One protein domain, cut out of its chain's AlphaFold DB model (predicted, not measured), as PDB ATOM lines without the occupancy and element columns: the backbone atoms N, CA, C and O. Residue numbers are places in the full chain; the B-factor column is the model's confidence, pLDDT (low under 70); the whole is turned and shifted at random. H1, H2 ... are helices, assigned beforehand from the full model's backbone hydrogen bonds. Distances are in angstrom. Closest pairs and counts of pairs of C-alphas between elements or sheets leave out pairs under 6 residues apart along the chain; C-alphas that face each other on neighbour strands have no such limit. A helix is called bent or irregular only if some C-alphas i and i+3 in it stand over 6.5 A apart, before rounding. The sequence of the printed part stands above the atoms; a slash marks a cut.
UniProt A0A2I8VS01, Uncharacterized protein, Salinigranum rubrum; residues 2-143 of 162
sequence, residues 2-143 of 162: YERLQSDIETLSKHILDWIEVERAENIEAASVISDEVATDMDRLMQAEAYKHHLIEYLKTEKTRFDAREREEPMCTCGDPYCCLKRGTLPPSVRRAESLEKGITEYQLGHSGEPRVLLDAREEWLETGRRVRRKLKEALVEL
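Overview. This is residues 2 to 143 of the 162 residues of an uncharacterized protein of Salinigranum rubrum (UniProt A0A2I8VS01). Three helices, H1, H2 and H6, form an up-and-down bundle, each running against the one before it, at one end of a long model. The longest helix, H6, reaches from this bundle into the other end, where H3 packs on it at a steep tilt, H4 and H5 pack together, and residues 68 to 91 form a long stretch without a named helix. The printed part has 142 residues, with six named helices in order H1 to H6 and no named strand: all helix. It is loose, with a radius of gyration of the C-alphas of 18.6 A and spans of 62 by 31 by 19 A.

Along the chain. H1, residues 2 to 22, begins at C-alpha 2 (28.410, -39.410, 51.304) and is 30.6 A long. H2, residues 27 to 46, is irregular, with C-alphas 37 and 40 7.7 A apart and a kink of 57 degrees near residue 38. H3 is residues 50 to 67, 25.9 A; H4 residues 92 to 96; H5 residues 100 to 110. H6, residues 116 to 143, is 40.9 A long and ends at C-alpha 143 (29.438, -47.251, 26.174).

Arrangement. The hub, H6, touches H1, closest C-alphas Ile 9 and Arg 133 at 5.5 A, and H2, Ala 31 and Ala 139 at 4.3 A. H1 and H2 form a hairpin. H6 touches H3 with residues 117 to 125 alone, at a steep tilt of 51 degrees, closest C-alphas Leu 55 and Ala 121 at 6.3 A. H4 touches H5, closest C-alphas Val 94 and Gly 103 at 4.0 A. Every O i to N i+4 pair is within hydrogen-bond range in H3, H4, H5 and H6; H1 has 16 of 17, H2 13 of 16.

Size, cuts and confidence. The C-alphas of Arg 24 and Gly 79, the two farthest apart, are 62.2 A apart. The printed part has no cut; the link H3 to H4 is long. Residues 22 to 27 have pLDDT under 70.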
ATOM      1  N   TYR A   2      27.865 -40.262  52.368       70.50
ATOM      2  CA  TYR A   2      28.410 -39.410  51.304       70.50
ATOM      3  C   TYR A   2      29.744 -39.904  50.715       70.50
ATOM      4  O   TYR A   2      29.854 -39.995  49.502       70.50
ATOM      5  N   GLU A   3      30.704 -40.322  51.543       77.00
ATOM      6  CA  GLU A   3      32.016 -40.815  51.074       77.00
ATOM      7  C   GLU A   3      31.888 -41.989  50.094       77.00
ATOM      8  O   GLU A   3      32.574 -42.049  49.080       77.00
ATOM      9  N   ARG A   4      30.929 -42.891  50.345       81.44
ATOM     10  CA  ARG A   4      30.615 -43.994  49.429       81.44
ATOM     11  C   ARG A   4      30.025 -43.494  48.110       81.44
ATOM     12  O   ARG A   4      30.332 -44.043  47.064       81.44
ATOM     13  N   LEU A   5      29.167 -42.473  48.154       81.69
ATOM     14  CA  LEU A   5      28.586 -41.872  46.953       81.69
ATOM     15  C   LEU A   5      29.650 -41.150  46.118       81.69
ATOM     16  O   LEU A   5      29.651 -41.295  44.902       81.69
ATOM     17  N   GLN A   6      30.558 -40.420  46.766       82.50
ATOM     18  CA  GLN A   6      31.675 -39.744  46.114       82.50
ATOM     19  C   GLN A   6      32.650 -40.752  45.491       82.50
ATOM     20  O   GLN A   6      32.968 -40.631  44.315       82.50
ATOM     21  N   SER A   7      33.031 -41.800  46.229       85.56
ATOM     22  CA  SER A   7      33.882 -42.881  45.713       85.56
ATOM     23  C   SER A   7      33.239 -43.623  44.531       85.56
ATOM     24  O   SER A   7      33.916 -43.928  43.548       85.56
ATOM     25  N   ASP A   8      31.923 -43.864  44.575       85.69
ATOM     26  CA  ASP A   8      31.179 -44.435  43.447       85.69
ATOM     27  C   ASP A   8      31.217 -43.504  42.216       85.69
ATOM     28  O   ASP A   8      31.397 -43.987  41.100       85.69
ATOM     29  N   ILE A   9      31.033 -42.189  42.397       86.31
ATOM     30  CA  ILE A   9      31.093 -41.190  41.311       86.31
ATOM     31  C   ILE A   9      32.495 -41.149  40.698       86.31
ATOM     32  O   ILE A   9      32.615 -41.205  39.478       86.31
ATOM     33  N   GLU A  10      33.537 -41.117  41.526       87.19
ATOM     34  CA  GLU A  10      34.934 -41.127  41.085       87.19
ATOM     35  C   GLU A  10      35.260 -42.393  40.282       87.19
ATOM     36  O   GLU A  10      35.830 -42.319  39.195       87.19
ATOM     37  N   THR A  11      34.819 -43.556  40.768       89.00
ATOM     38  CA  THR A  11      35.015 -44.839  40.076       89.00
ATOM     39  C   THR A  11      34.310 -44.856  38.721       89.00
ATOM     40  O   THR A  11      34.899 -45.260  37.721       89.00
ATOM     41  N   LEU A  12      33.050 -44.410  38.670       85.19
ATOM     42  CA  LEU A  12      32.279 -44.367  37.427       85.19
ATOM     43  C   LEU A  12      32.878 -43.380  36.424       85.19
ATOM     44  O   LEU A  12      32.999 -43.719  35.251       85.19
ATOM     45  N   SER A  13      33.280 -42.194  36.886       85.44
ATOM     46  CA  SER A  13      33.933 -41.180  36.057       85.44
ATOM     47  C   SER A  13      35.229 -41.719  35.456       85.44
ATOM     48  O   SER A  13      35.417 -41.640  34.245       85.44
ATOM     49  N   LYS A  14      36.072 -42.363  36.272       86.75
ATOM     50  CA  LYS A  14      37.304 -42.987  35.790       86.75
ATOM     51  C   LYS A  14      37.032 -44.072  34.750       86.75
ATOM     52  O   LYS A  14      37.670 -44.077  33.710       86.75
ATOM     53  N   HIS A  15      36.063 -44.954  34.998       83.31
ATOM     54  CA  HIS A  15      35.708 -45.992  34.029       83.31
ATOM     55  C   HIS A  15      35.236 -45.398  32.698       83.31
ATOM     56  O   HIS A  15      35.624 -45.897  31.653       83.31
ATOM     57  N   ILE A  16      34.420 -44.343  32.717       82.19
ATOM     58  CA  ILE A  16      33.976 -43.677  31.485       82.19
ATOM     59  C   ILE A  16      35.174 -43.108  30.719       82.19
ATOM     60  O   ILE A  16      35.275 -43.329  29.517       82.19
ATOM     61  N   LEU A  17      36.100 -42.433  31.409       80.75
ATOM     62  CA  LEU A  17      37.311 -41.886  30.790       80.75
ATOM     63  C   LEU A  17      38.195 -42.985  30.185       80.75
ATOM     64  O   LEU A  17      38.599 -42.863  29.031       80.75
ATOM     65  N   ASP A  18      38.424 -44.078  30.920       82.38
ATOM     66  CA  ASP A  18      39.216 -45.218  30.445       82.38
ATOM     67  C   ASP A  18      38.595 -45.845  29.175       82.38
ATOM     68  O   ASP A  18      39.316 -46.239  28.264       82.38
ATOM     69  N   TRP A  19      37.261 -45.921  29.082       73.88
ATOM     70  CA  TRP A  19      36.564 -46.441  27.894       73.88
ATOM     71  C   TRP A  19      36.619 -45.478  26.700       73.88
ATOM     72  O   TRP A  19      36.840 -45.918  25.572       73.88
ATOM     73  N   ILE A  20      36.477 -44.169  26.939       72.44
ATOM     74  CA  ILE A  20      36.599 -43.137  25.895       72.44
ATOM     75  C   ILE A  20      37.990 -43.172  25.241       72.44
ATOM     76  O   ILE A  20      38.103 -42.947  24.038       72.44
ATOM     77  N   GLU A  21      39.049 -43.469  26.000       70.81
ATOM     78  CA  GLU A  21      40.408 -43.583  25.453       70.81
ATOM     79  C   GLU A  21      40.620 -44.830  24.569       70.81
ATOM     80  O   GLU A  21      41.550 -44.847  23.760       70.81
ATOM     81  N   VAL A  22      39.781 -45.868  24.706       68.62
ATOM     82  CA  VAL A  22      40.008 -47.200  24.114       68.62
ATOM     83  C   VAL A  22      39.124 -47.501  22.888       68.62
ATOM     84  O   VAL A  22      39.595 -48.202  21.989       68.62
ATOM     85  N   GLU A  23      37.887 -46.992  22.799       62.28
ATOM     86  CA  GLU A  23      36.879 -47.462  21.817       62.28
ATOM     87  C   GLU A  23      36.393 -46.450  20.749       62.28
ATOM     88  O   GLU A  23      36.814 -45.299  20.697       62.28
ATOM     89  N   ARG A  24      35.584 -46.920  19.779       59.88
ATOM     90  CA  ARG A  24      35.273 -46.246  18.500       59.88
ATOM     91  C   ARG A  24      34.033 -45.331  18.543       59.88
ATOM     92  O   ARG A  24      32.906 -45.776  18.672       59.88
ATOM     93  N   ALA A  25      34.290 -44.052  18.272       58.75
ATOM     94  CA  ALA A  25      33.504 -42.994  17.608       58.75
ATOM     95  C   ALA A  25      31.993 -42.765  17.877       58.75
ATOM     96  O   ALA A  25      31.644 -41.603  18.054       58.75
ATOM     97  N   GLU A  26      31.092 -43.753  17.887       62.62
ATOM     98  CA  GLU A  26      29.635 -43.466  17.905       62.62
ATOM     99  C   GLU A  26      29.032 -43.495  19.320       62.62
ATOM    100  O   GLU A  26      28.373 -42.540  19.735       62.62
ATOM    101  N   ASN A  27      29.338 -44.514  20.126       69.75
ATOM    102  CA  ASN A  27      28.853 -44.594  21.514       69.75
ATOM    103  C   ASN A  27      29.563 -43.616  22.468       69.75
ATOM    104  O   ASN A  27      29.024 -43.254  23.518       69.75
ATOM    105  N   ILE A  28      30.740 -43.121  22.069       77.75
ATOM    106  CA  ILE A  28      31.469 -42.066  22.785       77.75
ATOM    107  C   ILE A  28      30.681 -40.758  22.780       77.75
ATOM    108  O   ILE A  28      30.637 -40.085  23.805       77.75
ATOM    109  N   GLU A  29      30.040 -40.393  21.668       80.62
ATOM    110  CA  GLU A  29      29.310 -39.126  21.586       80.62
ATOM    111  C   GLU A  29      28.100 -39.131  22.531       80.62
ATOM    112  O   GLU A  29      27.938 -38.209  23.330       80.62
ATOM    113  N   ALA A  30      27.310 -40.210  22.535       82.06
ATOM    114  CA  ALA A  30      26.169 -40.359  23.440       82.06
ATOM    115  C   ALA A  30      26.594 -40.345  24.922       82.06
ATOM    116  O   ALA A  30      25.998 -39.641  25.743       82.06
ATOM    117  N   ALA A  31      27.656 -41.077  25.268       83.19
ATOM    118  CA  ALA A  31      28.188 -41.101  26.627       83.19
ATOM    119  C   ALA A  31      28.816 -39.762  27.050       83.19
ATOM    120  O   ALA A  31      28.680 -39.363  28.213       83.19
ATOM    121  N   SER A  32      29.464 -39.048  26.122       84.00
ATOM    122  CA  SER A  32      30.028 -37.715  26.352       84.00
ATOM    123  C   SER A  32      28.926 -36.708  26.638       84.00
ATOM    124  O   SER A  32      29.004 -36.021  27.648       84.00
ATOM    125  N   VAL A  33      27.854 -36.684  25.836       87.75
ATOM    126  CA  VAL A  33      26.707 -35.785  26.058       87.75
ATOM    127  C   VAL A  33      26.126 -35.981  27.461       87.75
ATOM    128  O   VAL A  33      25.917 -35.010  28.186       87.75
ATOM    129  N   ILE A  34      25.923 -37.232  27.888       87.06
ATOM    130  CA  ILE A  34      25.398 -37.535  29.231       87.06
ATOM    131  C   ILE A  34      26.387 -37.118  30.332       87.06
ATOM    132  O   ILE A  34      25.971 -36.642  31.391       87.06
ATOM    133  N   SER A  35      27.688 -37.303  30.109       86.38
ATOM    134  CA  SER A  35      28.727 -36.923  31.074       86.38
ATOM    135  C   SER A  35      28.853 -35.401  31.200       86.38
ATOM    136  O   SER A  35      28.982 -34.886  32.313       86.38
ATOM    137  N   ASP A  36      28.723 -34.678  30.089       90.00
ATOM    138  CA  ASP A  36      28.768 -33.217  30.028       90.00
ATOM    139  C   ASP A  36      27.588 -32.574  30.771       90.00
ATOM    140  O   ASP A  36      27.774 -31.571  31.465       90.00
ATOM    141  N   GLU A  37      26.395 -33.186  30.732       90.50
ATOM    142  CA  GLU A  37      25.222 -32.732  31.503       90.50
ATOM    143  C   GLU A  37      25.493 -32.635  33.011       90.50
ATOM    144  O   GLU A  37      24.880 -31.820  33.704       90.50
ATOM    145  N   VAL A  38      26.395 -33.470  33.535       91.75
ATOM    146  CA  VAL A  38      26.715 -33.537  34.968       91.75
ATOM    147  C   VAL A  38      28.132 -33.084  35.300       91.75
ATOM    148  O   VAL A  38      28.505 -33.109  36.473       91.75
ATOM    149  N   ALA A  39      28.908 -32.616  34.322       88.75
ATOM    150  CA  ALA A  39      30.312 -32.256  34.511       88.75
ATOM    151  C   ALA A  39      30.503 -31.159  35.570       88.75
ATOM    152  O   ALA A  39      31.373 -31.268  36.431       88.75
ATOM    153  N   THR A  40      29.645 -30.131  35.566       89.88
ATOM    154  CA  THR A  40      29.714 -29.041  36.558       89.88
ATOM    155  C   THR A  40      29.390 -29.529  37.969       89.88
ATOM    156  O   THR A  40      30.055 -29.142  38.929       89.88
ATOM    157  N   ASP A  41      28.376 -30.384  38.119       90.00
ATOM    158  CA  ASP A  41      28.031 -30.948  39.425       90.00
ATOM    159  C   ASP A  41      29.115 -31.900  39.917       90.00
ATOM    160  O   ASP A  41      29.433 -31.913  41.101       90.00
ATOM    161  N   MET A  42      29.698 -32.684  39.012       87.31
ATOM    162  CA  MET A  42      30.796 -33.588  39.316       87.31
ATOM    163  C   MET A  42      32.025 -32.814  39.792       87.31
ATOM    164  O   MET A  42      32.553 -33.145  40.850       87.31
ATOM    165  N   ASP A  43      32.430 -31.754  39.086       87.19
ATOM    166  CA  ASP A  43      33.534 -30.891  39.520       87.19
ATOM    167  C   ASP A  43      33.269 -30.338  40.926       87.19
ATOM    168  O   ASP A  43      34.079 -30.511  41.837       87.19
ATOM    169  N   ARG A  44      32.069 -29.790  41.153       86.88
ATOM    170  CA  ARG A  44      31.655 -29.296  42.473       86.88
ATOM    171  C   ARG A  44      31.711 -30.371  43.551       86.88
ATOM    172  O   ARG A  44      32.170 -30.076  44.644       86.88
ATOM    173  N   LEU A  45      31.252 -31.593  43.276       87.25
ATOM    174  CA  LEU A  45      31.256 -32.702  44.238       87.25
ATOM    175  C   LEU A  45      32.672 -33.199  44.573       87.25
ATOM    176  O   LEU A  45      32.864 -33.736  45.665       87.25
ATOM    177  N   MET A  46      33.628 -33.042  43.652       85.06
ATOM    178  CA  MET A  46      35.002 -33.545  43.772       85.06
ATOM    179  C   MET A  46      35.979 -32.543  44.399       85.06
ATOM    180  O   MET A  46      37.079 -32.929  44.799       85.06
ATOM    181  N   GLN A  47      35.598 -31.269  44.526       86.31
ATOM    182  CA  GLN A  47      36.437 -30.256  45.169       86.31
ATOM    183  C   GLN A  47      36.714 -30.577  46.648       86.31
ATOM    184  O   GLN A  47      35.866 -31.079  47.392       86.31
ATOM    185  N   ALA A  48      37.907 -30.212  47.119       81.31
ATOM    186  CA  ALA A  48      38.212 -30.248  48.545       81.31
ATOM    187  C   ALA A  48      37.256 -29.316  49.307       81.31
ATOM    188  O   ALA A  48      37.009 -28.188  48.881       81.31
ATOM    189  N   GLU A  49      36.713 -29.783  50.435       82.62
ATOM    190  CA  GLU A  49      35.713 -29.048  51.227       82.62
ATOM    191  C   GLU A  49      34.438 -28.665  50.436       82.62
ATOM    192  O   GLU A  49      33.666 -27.821  50.900       82.62
ATOM    193  N   ALA A  50      34.174 -29.297  49.281       85.75
ATOM    194  CA  ALA A  50      33.008 -29.070  48.416       85.75
ATOM    195  C   ALA A  50      31.704 -28.913  49.201       85.75
ATOM    196  O   ALA A  50      30.947 -27.952  49.054       85.75
ATOM    197  N   TYR A  51      31.491 -29.846  50.122       82.06
ATOM    198  CA  TYR A  51      30.292 -29.875  50.928       82.06
ATOM    199  C   TYR A  51      30.152 -28.669  51.875       82.06
ATOM    200  O   TYR A  51      29.057 -28.157  52.116       82.06
ATOM    201  N   LYS A  52      31.263 -28.178  52.421       86.50
ATOM    202  CA  LYS A  52      31.264 -27.008  53.301       86.50
ATOM    203  C   LYS A  52      30.983 -25.731  52.523       86.50
ATOM    204  O   LYS A  52      30.287 -24.862  53.045       86.50
ATOM    205  N   HIS A  53      31.486 -25.627  51.293       88.75
ATOM    206  CA  HIS A  53      31.117 -24.538  50.391       88.75
ATOM    207  C   HIS A  53      29.619 -24.572  50.082       88.75
ATOM    208  O   HIS A  53      28.954 -23.566  50.329       88.75
ATOM    209  N   HIS A  54      29.076 -25.736  49.707       90.56
ATOM    210  CA  HIS A  54      27.634 -25.919  49.503       90.56
ATOM    211  C   HIS A  54      26.817 -25.467  50.711       90.56
ATOM    212  O   HIS A  54      25.914 -24.653  50.580       90.56
ATOM    213  N   LEU A  55      27.174 -25.911  51.918       91.00
ATOM    214  CA  LEU A  55      26.485 -25.493  53.139       91.00
ATOM    215  C   LEU A  55      26.491 -23.978  53.358       91.00
ATOM    216  O   LEU A  55      25.491 -23.412  53.796       91.00
ATOM    217  N   ILE A  56      27.628 -23.325  53.118       91.25
ATOM    218  CA  ILE A  56      27.761 -21.877  53.299       91.25
ATOM    219  C   ILE A  56      26.907 -21.138  52.269       91.25
ATOM    220  O   ILE A  56      26.236 -20.170  52.630       91.25
ATOM    221  N   GLU A  57      26.939 -21.567  51.011       92.75
ATOM    222  CA  GLU A  57      26.153 -20.976  49.930       92.75
ATOM    223  C   GLU A  57      24.659 -21.193  50.152       92.75
ATOM    224  O   GLU A  57      23.906 -20.220  50.209       92.75
ATOM    225  N   TYR A  58      24.249 -22.436  50.402       94.31
ATOM    226  CA  TYR A  58      22.868 -22.805  50.683       94.31
ATOM    227  C   TYR A  58      22.303 -22.011  51.864       94.31
ATOM    228  O   TYR A  58      21.248 -21.391  51.763       94.31
ATOM    229  N   LEU A  59      23.044 -21.932  52.974       95.31
ATOM    230  CA  LEU A  59      22.605 -21.192  54.155       95.31
ATOM    231  C   LEU A  59      22.446 -19.689  53.887       95.31
ATOM    232  O   LEU A  59      21.519 -19.073  54.415       95.31
ATOM    233  N   LYS A  60      23.334 -19.085  53.086       94.81
ATOM    234  CA  LYS A  60      23.229 -17.670  52.692       94.81
ATOM    235  C   LYS A  60      22.011 -17.426  51.801       94.81
ATOM    236  O   LYS A  60      21.275 -16.463  52.035       94.81
ATOM    237  N   THR A  61      21.791 -18.292  50.817       95.94
ATOM    238  CA  THR A  61      20.637 -18.230  49.914       95.94
ATOM    239  C   THR A  61      19.335 -18.370  50.694       95.94
ATOM    240  O   THR A  61      18.485 -17.483  50.639       95.94
ATOM    241  N   GLU A  62      19.213 -19.409  51.519       96.94
ATOM    242  CA  GLU A  62      18.005 -19.654  52.306       96.94
ATOM    243  C   GLU A  62      17.764 -18.585  53.367       96.94
ATOM    244  O   GLU A  62      16.618 -18.220  53.616       96.94
ATOM    245  N   LYS A  63      18.819 -18.001  53.947       96.44
ATOM    246  CA  LYS A  63      18.663 -16.844  54.836       96.44
ATOM    247  C   LYS A  63      18.075 -15.645  54.095       96.44
ATOM    248  O   LYS A  63      17.194 -14.980  54.634       96.44
ATOM    249  N   THR A  64      18.549 -15.383  52.880       96.94
ATOM    250  CA  THR A  64      18.049 -14.284  52.042       96.94
ATOM    251  C   THR A  64      16.578 -14.505  51.690       96.94
ATOM    252  O   THR A  64      15.762 -13.607  51.882       96.94
ATOM    253  N   ARG A  65      16.215 -15.726  51.278       97.19
ATOM    254  CA  ARG A  65      14.823 -16.121  51.003       97.19
ATOM    255  C   ARG A  65      13.935 -16.038  52.241       97.19
ATOM    256  O   ARG A  65      12.806 -15.565  52.160       97.19
ATOM    257  N   PHE A  66      14.436 -16.460  53.400       96.06
ATOM    258  CA  PHE A  66      13.708 -16.364  54.664       96.06
ATOM    259  C   PHE A  66      13.413 -14.906  55.040       96.06
ATOM    260  O   PHE A  66      12.282 -14.583  55.400       96.06
ATOM    261  N   ASP A  67      14.389 -14.008  54.884       95.62
ATOM    262  CA  ASP A  67      14.195 -12.572  55.130       95.62
ATOM    263  C   ASP A  67      13.215 -11.932  54.144       95.62
ATOM    264  O   ASP A  67      12.408 -11.085  54.532       95.62
ATOM    265  N   ALA A  68      13.251 -12.373  52.885       97.12
ATOM    266  CA  ALA A  68      12.310 -11.977  51.842       97.12
ATOM    267  C   ALA A  68      10.912 -12.609  52.003       97.12
ATOM    268  O   ALA A  68      10.000 -12.256  51.260       97.12
ATOM    269  N   ARG A  69      10.714 -13.498  52.993       95.69
ATOM    270  CA  ARG A  69       9.482 -14.282  53.220       95.69
ATOM    271  C   ARG A  69       9.116 -15.222  52.060       95.69
ATOM    272  O   ARG A  69       7.951 -15.546  51.869       95.69
ATOM    273  N   GLU A  70      10.117 -15.672  51.313       96.94
ATOM    274  CA  GLU A  70       9.998 -16.626  50.199       96.94
ATOM    275  C   GLU A  70      10.243 -18.080  50.630       96.94
ATOM    276  O   GLU A  70      10.022 -19.015  49.861       96.94
ATOM    277  N   ARG A  71      10.750 -18.277  51.850       92.81
ATOM    278  CA  ARG A  71      10.921 -19.592  52.468       92.81
ATOM    279  C   ARG A  71       9.756 -19.852  53.421       92.81
ATOM    280  O   ARG A  71       9.536 -19.072  54.345       92.81
ATOM    281  N   GLU A  72       9.040 -20.952  53.203       93.25
ATOM    282  CA  GLU A  72       7.877 -21.338  54.015       93.25
ATOM    283  C   GLU A  72       8.287 -21.902  55.384       93.25
ATOM    284  O   GLU A  72       7.714 -21.547  56.414       93.25
ATOM    285  N   GLU A  73       9.312 -22.758  55.409       94.81
ATOM    286  CA  GLU A  73       9.806 -23.375  56.639       94.81
ATOM    287  C   GLU A  73      10.825 -22.492  57.378       94.81
ATOM    288  O   GLU A  73      11.641 -21.800  56.759       94.81
ATOM    289  N   PRO A  74      10.877 -22.536  58.721       95.75
ATOM    290  CA  PRO A  74      11.873 -21.785  59.472       95.75
ATOM    291  C   PRO A  74      13.294 -22.291  59.194       95.75
ATOM    292  O   PRO A  74      13.517 -23.468  58.927       95.75
ATOM    293  N   MET A  75      14.288 -21.415  59.362       96.69
ATOM    294  CA  MET A  75      15.707 -21.816  59.334       96.69
ATOM    295  C   MET A  75      16.022 -22.858  60.422       96.69
ATOM    296  O   MET A  75      16.830 -23.766  60.233       96.69
ATOM    297  N   CYS A  76      15.393 -22.698  61.589       97.38
ATOM    298  CA  CYS A  76      15.485 -23.600  62.729       97.38
ATOM    299  C   CYS A  76      14.279 -23.409  63.660       97.38
ATOM    300  O   CYS A  76      13.807 -22.281  63.829       97.38
ATOM    301  N   THR A  77      13.814 -24.484  64.299       97.06
ATOM    302  CA  THR A  77      12.631 -24.467  65.179       97.06
ATOM    303  C   THR A  77      12.931 -24.145  66.648       97.06
ATOM    304  O   THR A  77      12.009 -24.082  67.458       97.06
ATOM    305  N   CYS A  78      14.196 -23.923  67.030       97.06
ATOM    306  CA  CYS A  78      14.547 -23.614  68.421       97.06
ATOM    307  C   CYS A  78      13.901 -22.305  68.909       97.06
ATOM    308  O   CYS A  78      13.640 -21.397  68.122       97.06
ATOM    309  N   GLY A  79      13.728 -22.143  70.222       96.12
ATOM    310  CA  GLY A  79      13.220 -20.891  70.805       96.12
ATOM    311  C   GLY A  79      14.216 -19.723  70.768       96.12
ATOM    312  O   GLY A  79      13.806 -18.568  70.787       96.12
ATOM    313  N   ASP A  80      15.520 -20.001  70.670       95.69
ATOM    314  CA  ASP A  80      16.570 -18.976  70.733       95.69
ATOM    315  C   ASP A  80      16.541 -18.035  69.506       95.69
ATOM    316  O   ASP A  80      16.673 -18.515  68.370       95.69
ATOM    317  N   PRO A  81      16.365 -16.709  69.682       92.88
ATOM    318  CA  PRO A  81      16.449 -15.739  68.588       92.88
ATOM    319  C   PRO A  81      17.885 -15.517  68.083       92.88
ATOM    320  O   PRO A  81      18.064 -15.081  66.947       92.88
ATOM    321  N   TYR A  82      18.909 -15.844  68.876       94.44
ATOM    322  CA  TYR A  82      20.323 -15.672  68.523       94.44
ATOM    323  C   TYR A  82      20.955 -16.906  67.869       94.44
ATOM    324  O   TYR A  82      22.152 -16.889  67.564       94.44
ATOM    325  N   CYS A  83      20.154 -17.937  67.591       95.69
ATOM    326  CA  CYS A  83      20.580 -19.160  66.922       95.69
ATOM    327  C   CYS A  83      21.364 -18.865  65.631       95.69
ATOM    328  O   CYS A  83      20.910 -18.114  64.762       95.69
ATOM    329  N   CYS A  84      22.536 -19.494  65.482       95.25
ATOM    330  CA  CYS A  84      23.435 -19.284  64.344       95.25
ATOM    331  C   CYS A  84      22.729 -19.478  62.997       95.25
ATOM    332  O   CYS A  84      22.907 -18.660  62.092       95.25
ATOM    333  N   LEU A  85      21.881 -20.506  62.889       96.12
ATOM    334  CA  LEU A  85      21.140 -20.831  61.668       96.12
ATOM    335  C   LEU A  85      20.101 -19.768  61.322       96.12
ATOM    336  O   LEU A  85      20.018 -19.340  60.174       96.12
ATOM    337  N   LYS A  86      19.377 -19.255  62.323       95.19
ATOM    338  CA  LYS A  86      18.452 -18.127  62.134       95.19
ATOM    339  C   LYS A  86      19.169 -16.852  61.718       95.19
ATOM    340  O   LYS A  86      18.554 -15.982  61.122       95.19
ATOM    341  N   ARG A  87      20.464 -16.736  62.011       94.31
ATOM    342  CA  ARG A  87      21.324 -15.628  61.580       94.31
ATOM    343  C   ARG A  87      22.051 -15.900  60.258       94.31
ATOM    344  O   ARG A  87      22.837 -15.057  59.842       94.31
ATOM    345  N   GLY A  88      21.805 -17.037  59.602       93.25
ATOM    346  CA  GLY A  88      22.460 -17.408  58.342       93.25
ATOM    347  C   GLY A  88      23.942 -17.760  58.496       93.25
ATOM    348  O   GLY A  88      24.731 -17.557  57.577       93.25
ATOM    349  N   THR A  89      24.352 -18.246  59.670       93.56
ATOM    350  CA  THR A  89      25.753 -18.578  59.971       93.56
ATOM    351  C   THR A  89      25.919 -20.041  60.355       93.56
ATOM    352  O   THR A  89      25.101 -20.606  61.083       93.56
ATOM    353  N   LEU A  90      27.010 -20.654  59.887       93.19
ATOM    354  CA  LEU A  90      27.299 -22.052  60.188       93.19
ATOM    355  C   LEU A  90      27.705 -22.217  61.666       93.19
ATOM    356  O   LEU A  90      28.646 -21.530  62.096       93.19
ATOM    357  N   PRO A  91      27.083 -23.134  62.429       93.19
ATOM    358  CA  PRO A  91      27.488 -23.420  63.800       93.19
ATOM    359  C   PRO A  91      28.942 -23.921  63.890       93.19
ATOM    360  O   PRO A  91      29.414 -24.597  62.970       93.19
ATOM    361  N   PRO A  92      29.670 -23.641  64.990       90.94
ATOM    362  CA  PRO A  92      31.053 -24.093  65.152       90.94
ATOM    363  C   PRO A  92      31.239 -25.613  65.093       90.94
ATOM    364  O   PRO A  92      32.248 -26.053  64.545       90.94
ATOM    365  N   SER A  93      30.285 -26.392  65.619       90.50
ATOM    366  CA  SER A  93      30.308 -27.863  65.560       90.50
ATOM    367  C   SER A  93      30.320 -28.355  64.114       90.50
ATOM    368  O   SER A  93      31.216 -29.087  63.717       90.50
ATOM    369  N   VAL A  94      29.415 -27.836  63.282       90.69
ATOM    370  CA  VAL A  94      29.340 -28.180  61.855       90.69
ATOM    371  C   VAL A  94      30.588 -27.714  61.099       90.69
ATOM    372  O   VAL A  94      31.100 -28.424  60.246       90.69
ATOM    373  N   ARG A  95      31.122 -26.530  61.423       88.56
ATOM    374  CA  ARG A  95      32.262 -25.934  60.701       88.56
ATOM    375  C   ARG A  95      33.571 -26.711  60.865       88.56
ATOM    376  O   ARG A  95      34.438 -26.617  59.996       88.56
ATOM    377  N   ARG A  96      33.737 -27.363  62.017       87.31
ATOM    378  CA  ARG A  96      34.958 -28.076  62.419       87.31
ATOM    379  C   ARG A  96      34.838 -29.590  62.269       87.31
ATOM    380  O   ARG A  96      35.834 -30.275  62.466       87.31
ATOM    381  N   ALA A  97      33.644 -30.097  61.981       85.88
ATOM    382  CA  ALA A  97      33.428 -31.521  61.822       85.88
ATOM    383  C   ALA A  97      34.146 -32.051  60.577       85.88
ATOM    384  O   ALA A  97      34.187 -31.394  59.539       85.88
ATOM    385  N   GLU A  98      34.666 -33.269  60.695       77.75
ATOM    386  CA  GLU A  98      35.324 -34.005  59.606       77.75
ATOM    387  C   GLU A  98      34.327 -34.457  58.533       77.75
ATOM    388  O   GLU A  98      34.702 -34.694  57.392       77.75
ATOM    389  N   SER A  99      33.046 -34.572  58.892       77.00
ATOM    390  CA  SER A  99      31.982 -34.906  57.954       77.00
ATOM    391  C   SER A  99      30.689 -34.166  58.276       77.00
ATOM    392  O   SER A  99      30.405 -33.809  59.424       77.00
ATOM    393  N   LEU A 100      29.877 -33.982  57.234       75.75
ATOM    394  CA  LEU A 100      28.510 -33.475  57.304       75.75
ATOM    395  C   LEU A 100      27.693 -34.158  58.399       75.75
ATOM    396  O   LEU A 100      27.153 -33.509  59.292       75.75
ATOM    397  N   GLU A 101      27.586 -35.482  58.285       82.25
ATOM    398  CA  GLU A 101      26.719 -36.302  59.124       82.25
ATOM    399  C   GLU A 101      27.107 -36.107  60.589       82.25
ATOM    400  O   GLU A 101      26.248 -35.799  61.411       82.25
ATOM    401  N   LYS A 102      28.411 -36.133  60.882       86.75
ATOM    402  CA  LYS A 102      28.943 -35.879  62.219       86.75
ATOM    403  C   LYS A 102      28.619 -34.467  62.707       86.75
ATOM    404  O   LYS A 102      28.066 -34.320  63.791       86.75
ATOM    405  N   GLY A 103      28.874 -33.439  61.899       89.56
ATOM    406  CA  GLY A 103      28.635 -32.046  62.282       89.56
ATOM    407  C   GLY A 103      27.163 -31.721  62.553       89.56
ATOM    408  O   GLY A 103      26.853 -31.061  63.548       89.56
ATOM    409  N   ILE A 104      26.248 -32.195  61.699       90.12
ATOM    410  CA  ILE A 104      24.801 -32.030  61.912       90.12
ATOM    411  C   ILE A 104      24.349 -32.818  63.136       90.12
ATOM    412  O   ILE A 104      23.635 -32.259  63.964       90.12
ATOM    413  N   THR A 105      24.768 -34.077  63.283       91.25
ATOM    414  CA  THR A 105      24.391 -34.894  64.442       91.25
ATOM    415  C   THR A 105      24.883 -34.269  65.745       91.25
ATOM    416  O   THR A 105      24.099 -34.128  66.678       91.25
ATOM    417  N   GLU A 106      26.135 -33.813  65.810       92.62
ATOM    418  CA  GLU A 106      26.676 -33.106  66.977       92.62
ATOM    419  C   GLU A 106      25.892 -31.825  67.285       92.62
ATOM    420  O   GLU A 106      25.579 -31.554  68.445       92.62
ATOM    421  N   TYR A 107      25.530 -31.047  66.259       94.06
ATOM    422  CA  TYR A 107      24.689 -29.868  66.450       94.06
ATOM    423  C   TYR A 107      23.308 -30.239  67.000       94.06
ATOM    424  O   TYR A 107      22.860 -29.621  67.957       94.06
ATOM    425  N   GLN A 108      22.650 -31.260  66.444       93.50
ATOM    426  CA  GLN A 108      21.336 -31.720  66.901       93.50
ATOM    427  C   GLN A 108      21.362 -32.201  68.355       93.50
ATOM    428  O   GLN A 108      20.453 -31.881  69.112       93.50
ATOM    429  N   LEU A 109      22.411 -32.918  68.766       93.50
ATOM    430  CA  LEU A 109      22.558 -33.391  70.146       93.50
ATOM    431  C   LEU A 109      22.700 -32.241  71.154       93.50
ATOM    432  O   LEU A 109      22.257 -32.363  72.294       93.50
ATOM    433  N   GLY A 110      23.320 -31.131  70.746       92.06
ATOM    434  CA  GLY A 110      23.544 -29.955  71.590       92.06
ATOM    435  C   GLY A 110      22.510 -28.835  71.435       92.06
ATOM    436  O   GLY A 110      22.666 -27.788  72.064       92.06
ATOM    437  N   HIS A 111      21.489 -29.003  70.592       95.50
ATOM    438  CA  HIS A 111      20.561 -27.934  70.227       95.50
ATOM    439  C   HIS A 111      19.110 -28.303  70.544       95.50
ATOM    440  O   HIS A 111      18.643 -29.391  70.239       95.50
ATOM    441  N   SER A 112      18.365 -27.367  71.136       95.19
ATOM    442  CA  SER A 112      16.996 -27.599  71.621       95.19
ATOM    443  C   SER A 112      15.917 -27.585  70.534       95.19
ATOM    444  O   SER A 112      14.735 -27.718  70.842       95.19
ATOM    445  N   GLY A 113      16.298 -27.387  69.274       94.81
ATOM    446  CA  GLY A 113      15.381 -27.353  68.146       94.81
ATOM    447  C   GLY A 113      15.931 -28.089  66.939       94.81
ATOM    448  O   GLY A 113      17.044 -28.611  66.938       94.81
ATOM    449  N   GLU A 114      15.140 -28.099  65.881       95.75
ATOM    450  CA  GLU A 114      15.456 -28.808  64.656       95.75
ATOM    451  C   GLU A 114      16.148 -27.872  63.658       95.75
ATOM    452  O   GLU A 114      15.583 -26.831  63.295       95.75
ATOM    453  N   PRO A 115      17.373 -28.194  63.207       96.12
ATOM    454  CA  PRO A 115      18.117 -27.384  62.251       96.12
ATOM    455  C   PRO A 115      17.640 -27.616  60.811       96.12
ATOM    456  O   PRO A 115      18.401 -28.122  59.991       96.12
ATOM    457  N   ARG A 116      16.390 -27.252  60.504       96.00
ATOM    458  CA  ARG A 116      15.730 -27.497  59.206       96.00
ATOM    459  C   ARG A 116      16.616 -27.161  58.006       96.00
ATOM    460  O   ARG A 116      16.918 -28.046  57.221       96.00
ATOM    461  N   VAL A 117      17.190 -25.957  57.969       96.12
ATOM    462  CA  VAL A 117      18.054 -25.532  56.852       96.12
ATOM    463  C   VAL A 117      19.283 -26.427  56.631       96.12
ATOM    464  O   VAL A 117      19.733 -26.582  55.502       96.12
ATOM    465  N   LEU A 118      19.845 -27.036  57.683       94.94
ATOM    466  CA  LEU A 118      20.971 -27.965  57.528       94.94
ATOM    467  C   LEU A 118      20.513 -29.325  56.992       94.94
ATOM    468  O   LEU A 118      21.264 -29.986  56.274       94.94
ATOM    469  N   LEU A 119      19.303 -29.756  57.358       94.00
ATOM    470  CA  LEU A 119      18.718 -31.003  56.874       94.00
ATOM    471  C   LEU A 119      18.366 -30.893  55.389       94.00
ATOM    472  O   LEU A 119      18.728 -31.799  54.639       94.00
ATOM    473  N   ASP A 120      17.783 -29.768  54.974       94.69
ATOM    474  CA  ASP A 120      17.465 -29.488  53.570       94.69
ATOM    475  C   ASP A 120      18.745 -29.431  52.728       94.69
ATOM    476  O   ASP A 120      18.861 -30.110  51.711       94.69
ATOM    477  N   ALA A 121      19.768 -28.709  53.208       93.31
ATOM    478  CA  ALA A 121      21.055 -28.618  52.520       93.31
ATOM    479  C   ALA A 121      21.704 -29.994  52.317       93.31
ATOM    480  O   ALA A 121      22.333 -30.254  51.289       93.31
ATOM    481  N   ARG A 122      21.579 -30.884  53.312       91.81
ATOM    482  CA  ARG A 122      22.042 -32.273  53.222       91.81
ATOM    483  C   ARG A 122      21.247 -33.049  52.179       91.81
ATOM    484  O   ARG A 122      21.846 -33.812  51.428       91.81
ATOM    485  N   GLU A 123      19.927 -32.919  52.177       92.44
ATOM    486  CA  GLU A 123      19.065 -33.631  51.237       92.44
ATOM    487  C   GLU A 123      19.352 -33.221  49.792       92.44
ATOM    488  O   GLU A 123      19.625 -34.096  48.972       92.44
ATOM    489  N   GLU A 124      19.439 -31.919  49.520       92.56
ATOM    490  CA  GLU A 124      19.779 -31.390  48.196       92.56
ATOM    491  C   GLU A 124      21.155 -31.874  47.716       92.56
ATOM    492  O   GLU A 124      21.327 -32.295  46.568       92.56
ATOM    493  N   TRP A 125      22.150 -31.882  48.608       90.81
ATOM    494  CA  TRP A 125      23.487 -32.373  48.278       90.81
ATOM    495  C   TRP A 125      23.487 -33.861  47.914       90.81
ATOM    496  O   TRP A 125      24.101 -34.288  46.934       90.81
ATOM    497  N   LEU A 126      22.771 -34.672  48.698       90.69
ATOM    498  CA  LEU A 126      22.628 -36.100  48.431       90.69
ATOM    499  C   LEU A 126      21.854 -36.358  47.139       90.69
ATOM    500  O   LEU A 126      22.198 -37.284  46.406       90.69
ATOM    501  N   GLU A 127      20.822 -35.571  46.856       92.69
ATOM    502  CA  GLU A 127      20.071 -35.658  45.610       92.69
ATOM    503  C   GLU A 127      20.948 -35.323  44.401       92.69
ATOM    504  O   GLU A 127      20.958 -36.084  43.430       92.69
ATOM    505  N   THR A 128      21.769 -34.278  44.507       92.00
ATOM    506  CA  THR A 128      22.749 -33.895  43.481       92.00
ATOM    507  C   THR A 128      23.723 -35.041  43.214       92.00
ATOM    508  O   THR A 128      23.832 -35.511  42.081       92.00
ATOM    509  N   GLY A 129      24.343 -35.606  44.255       92.06
ATOM    510  CA  GLY A 129      25.237 -36.757  44.091       92.06
ATOM    511  C   GLY A 129      24.536 -37.992  43.504       92.06
ATOM    512  O   GLY A 129      25.093 -38.687  42.653       92.06
ATOM    513  N   ARG A 130      23.286 -38.272  43.895       92.81
ATOM    514  CA  ARG A 130      22.499 -39.379  43.316       92.81
ATOM    515  C   ARG A 130      22.176 -39.137  41.842       92.81
ATOM    516  O   ARG A 130      22.216 -40.093  41.067       92.81
ATOM    517  N   ARG A 131      21.863 -37.896  41.453       93.94
ATOM    518  CA  ARG A 131      21.648 -37.496  40.055       93.94
ATOM    519  C   ARG A 131      22.904 -37.746  39.230       93.94
ATOM    520  O   ARG A 131      22.809 -38.480  38.251       93.94
ATOM    521  N   VAL A 132      24.051 -37.231  39.675       92.56
ATOM    522  CA  VAL A 132      25.349 -37.428  39.006       92.56
ATOM    523  C   VAL A 132      25.652 -38.916  38.846       92.56
ATOM    524  O   VAL A 132      25.858 -39.390  37.736       92.56
ATOM    525  N   ARG A 133      25.565 -39.699  39.929       92.25
ATOM    526  CA  ARG A 133      25.802 -41.150  39.880       92.25
ATOM    527  C   ARG A 133      24.901 -41.870  38.875       92.25
ATOM    528  O   ARG A 133      25.360 -42.781  38.194       92.25
ATOM    529  N   ARG A 134      23.611 -41.529  38.820       93.06
ATOM    530  CA  ARG A 134      22.661 -42.140  37.878       93.06
ATOM    531  C   ARG A 134      23.032 -41.814  36.431       93.06
ATOM    532  O   ARG A 134      23.092 -42.736  35.630       93.06
ATOM    533  N   LYS A 135      23.364 -40.557  36.139       91.75
ATOM    534  CA  LYS A 135      23.794 -40.115  34.805       91.75
ATOM    535  C   LYS A 135      25.091 -40.786  34.357       91.75
ATOM    536  O   LYS A 135      25.150 -41.314  33.258       91.75
ATOM    537  N   LEU A 136      26.083 -40.905  35.239       88.81
ATOM    538  CA  LEU A 136      27.308 -41.648  34.919       88.81
ATOM    539  C   LEU A 136      27.034 -43.143  34.673       88.81
ATOM    540  O   LEU A 136      27.649 -43.757  33.809       88.81
ATOM    541  N   LYS A 137      26.081 -43.752  35.387       88.88
ATOM    542  CA  LYS A 137      25.659 -45.128  35.075       88.88
ATOM    543  C   LYS A 137      24.979 -45.234  33.712       88.88
ATOM    544  O   LYS A 137      25.212 -46.221  33.029       88.88
ATOM    545  N   GLU A 138      24.155 -44.258  33.339       89.50
ATOM    546  CA  GLU A 138      23.542 -44.185  32.007       89.50
ATOM    547  C   GLU A 138      24.627 -44.074  30.925       89.50
ATOM    548  O   GLU A 138      24.641 -44.894  30.015       89.50
ATOM    549  N   ALA A 139      25.605 -43.177  31.089       87.25
ATOM    550  CA  ALA A 139      26.743 -43.050  30.175       87.25
ATOM    551  C   ALA A 139      27.535 -44.363  30.032       87.25
ATOM    552  O   ALA A 139      27.859 -44.781  28.926       87.25
ATOM    553  N   LEU A 140      27.790 -45.065  31.143       85.38
ATOM    554  CA  LEU A 140      28.463 -46.367  31.115       85.38
ATOM    555  C   LEU A 140      27.638 -47.445  30.391       85.38
ATOM    556  O   LEU A 140      28.212 -48.346  29.787       85.38
ATOM    557  N   VAL A 141      26.307 -47.395  30.480       86.06
ATOM    558  CA  VAL A 141      25.431 -48.312  29.738       86.06
ATOM    559  C   VAL A 141      25.513 -48.034  28.240       86.06
ATOM    560  O   VAL A 141      25.610 -48.994  27.487       86.06
ATOM    561  N   GLU A 142      25.520 -46.767  27.818       84.25
ATOM    562  CA  GLU A 142      25.688 -46.393  26.405       84.25
ATOM    563  C   GLU A 142      27.022 -46.894  25.839       84.25
ATOM    564  O   GLU A 142      27.029 -47.527  24.788       84.25
ATOM    565  N   LEU A 143      28.124 -46.729  26.580       80.31
ATOM    566  CA  LEU A 143      29.438 -47.251  26.174       80.31
ATOM    567  C   LEU A 143      29.446 -48.777  26.006       80.31
ATOM    568  O   LEU A 143      30.138 -49.299  25.147       80.31
TER     569      LEU A 143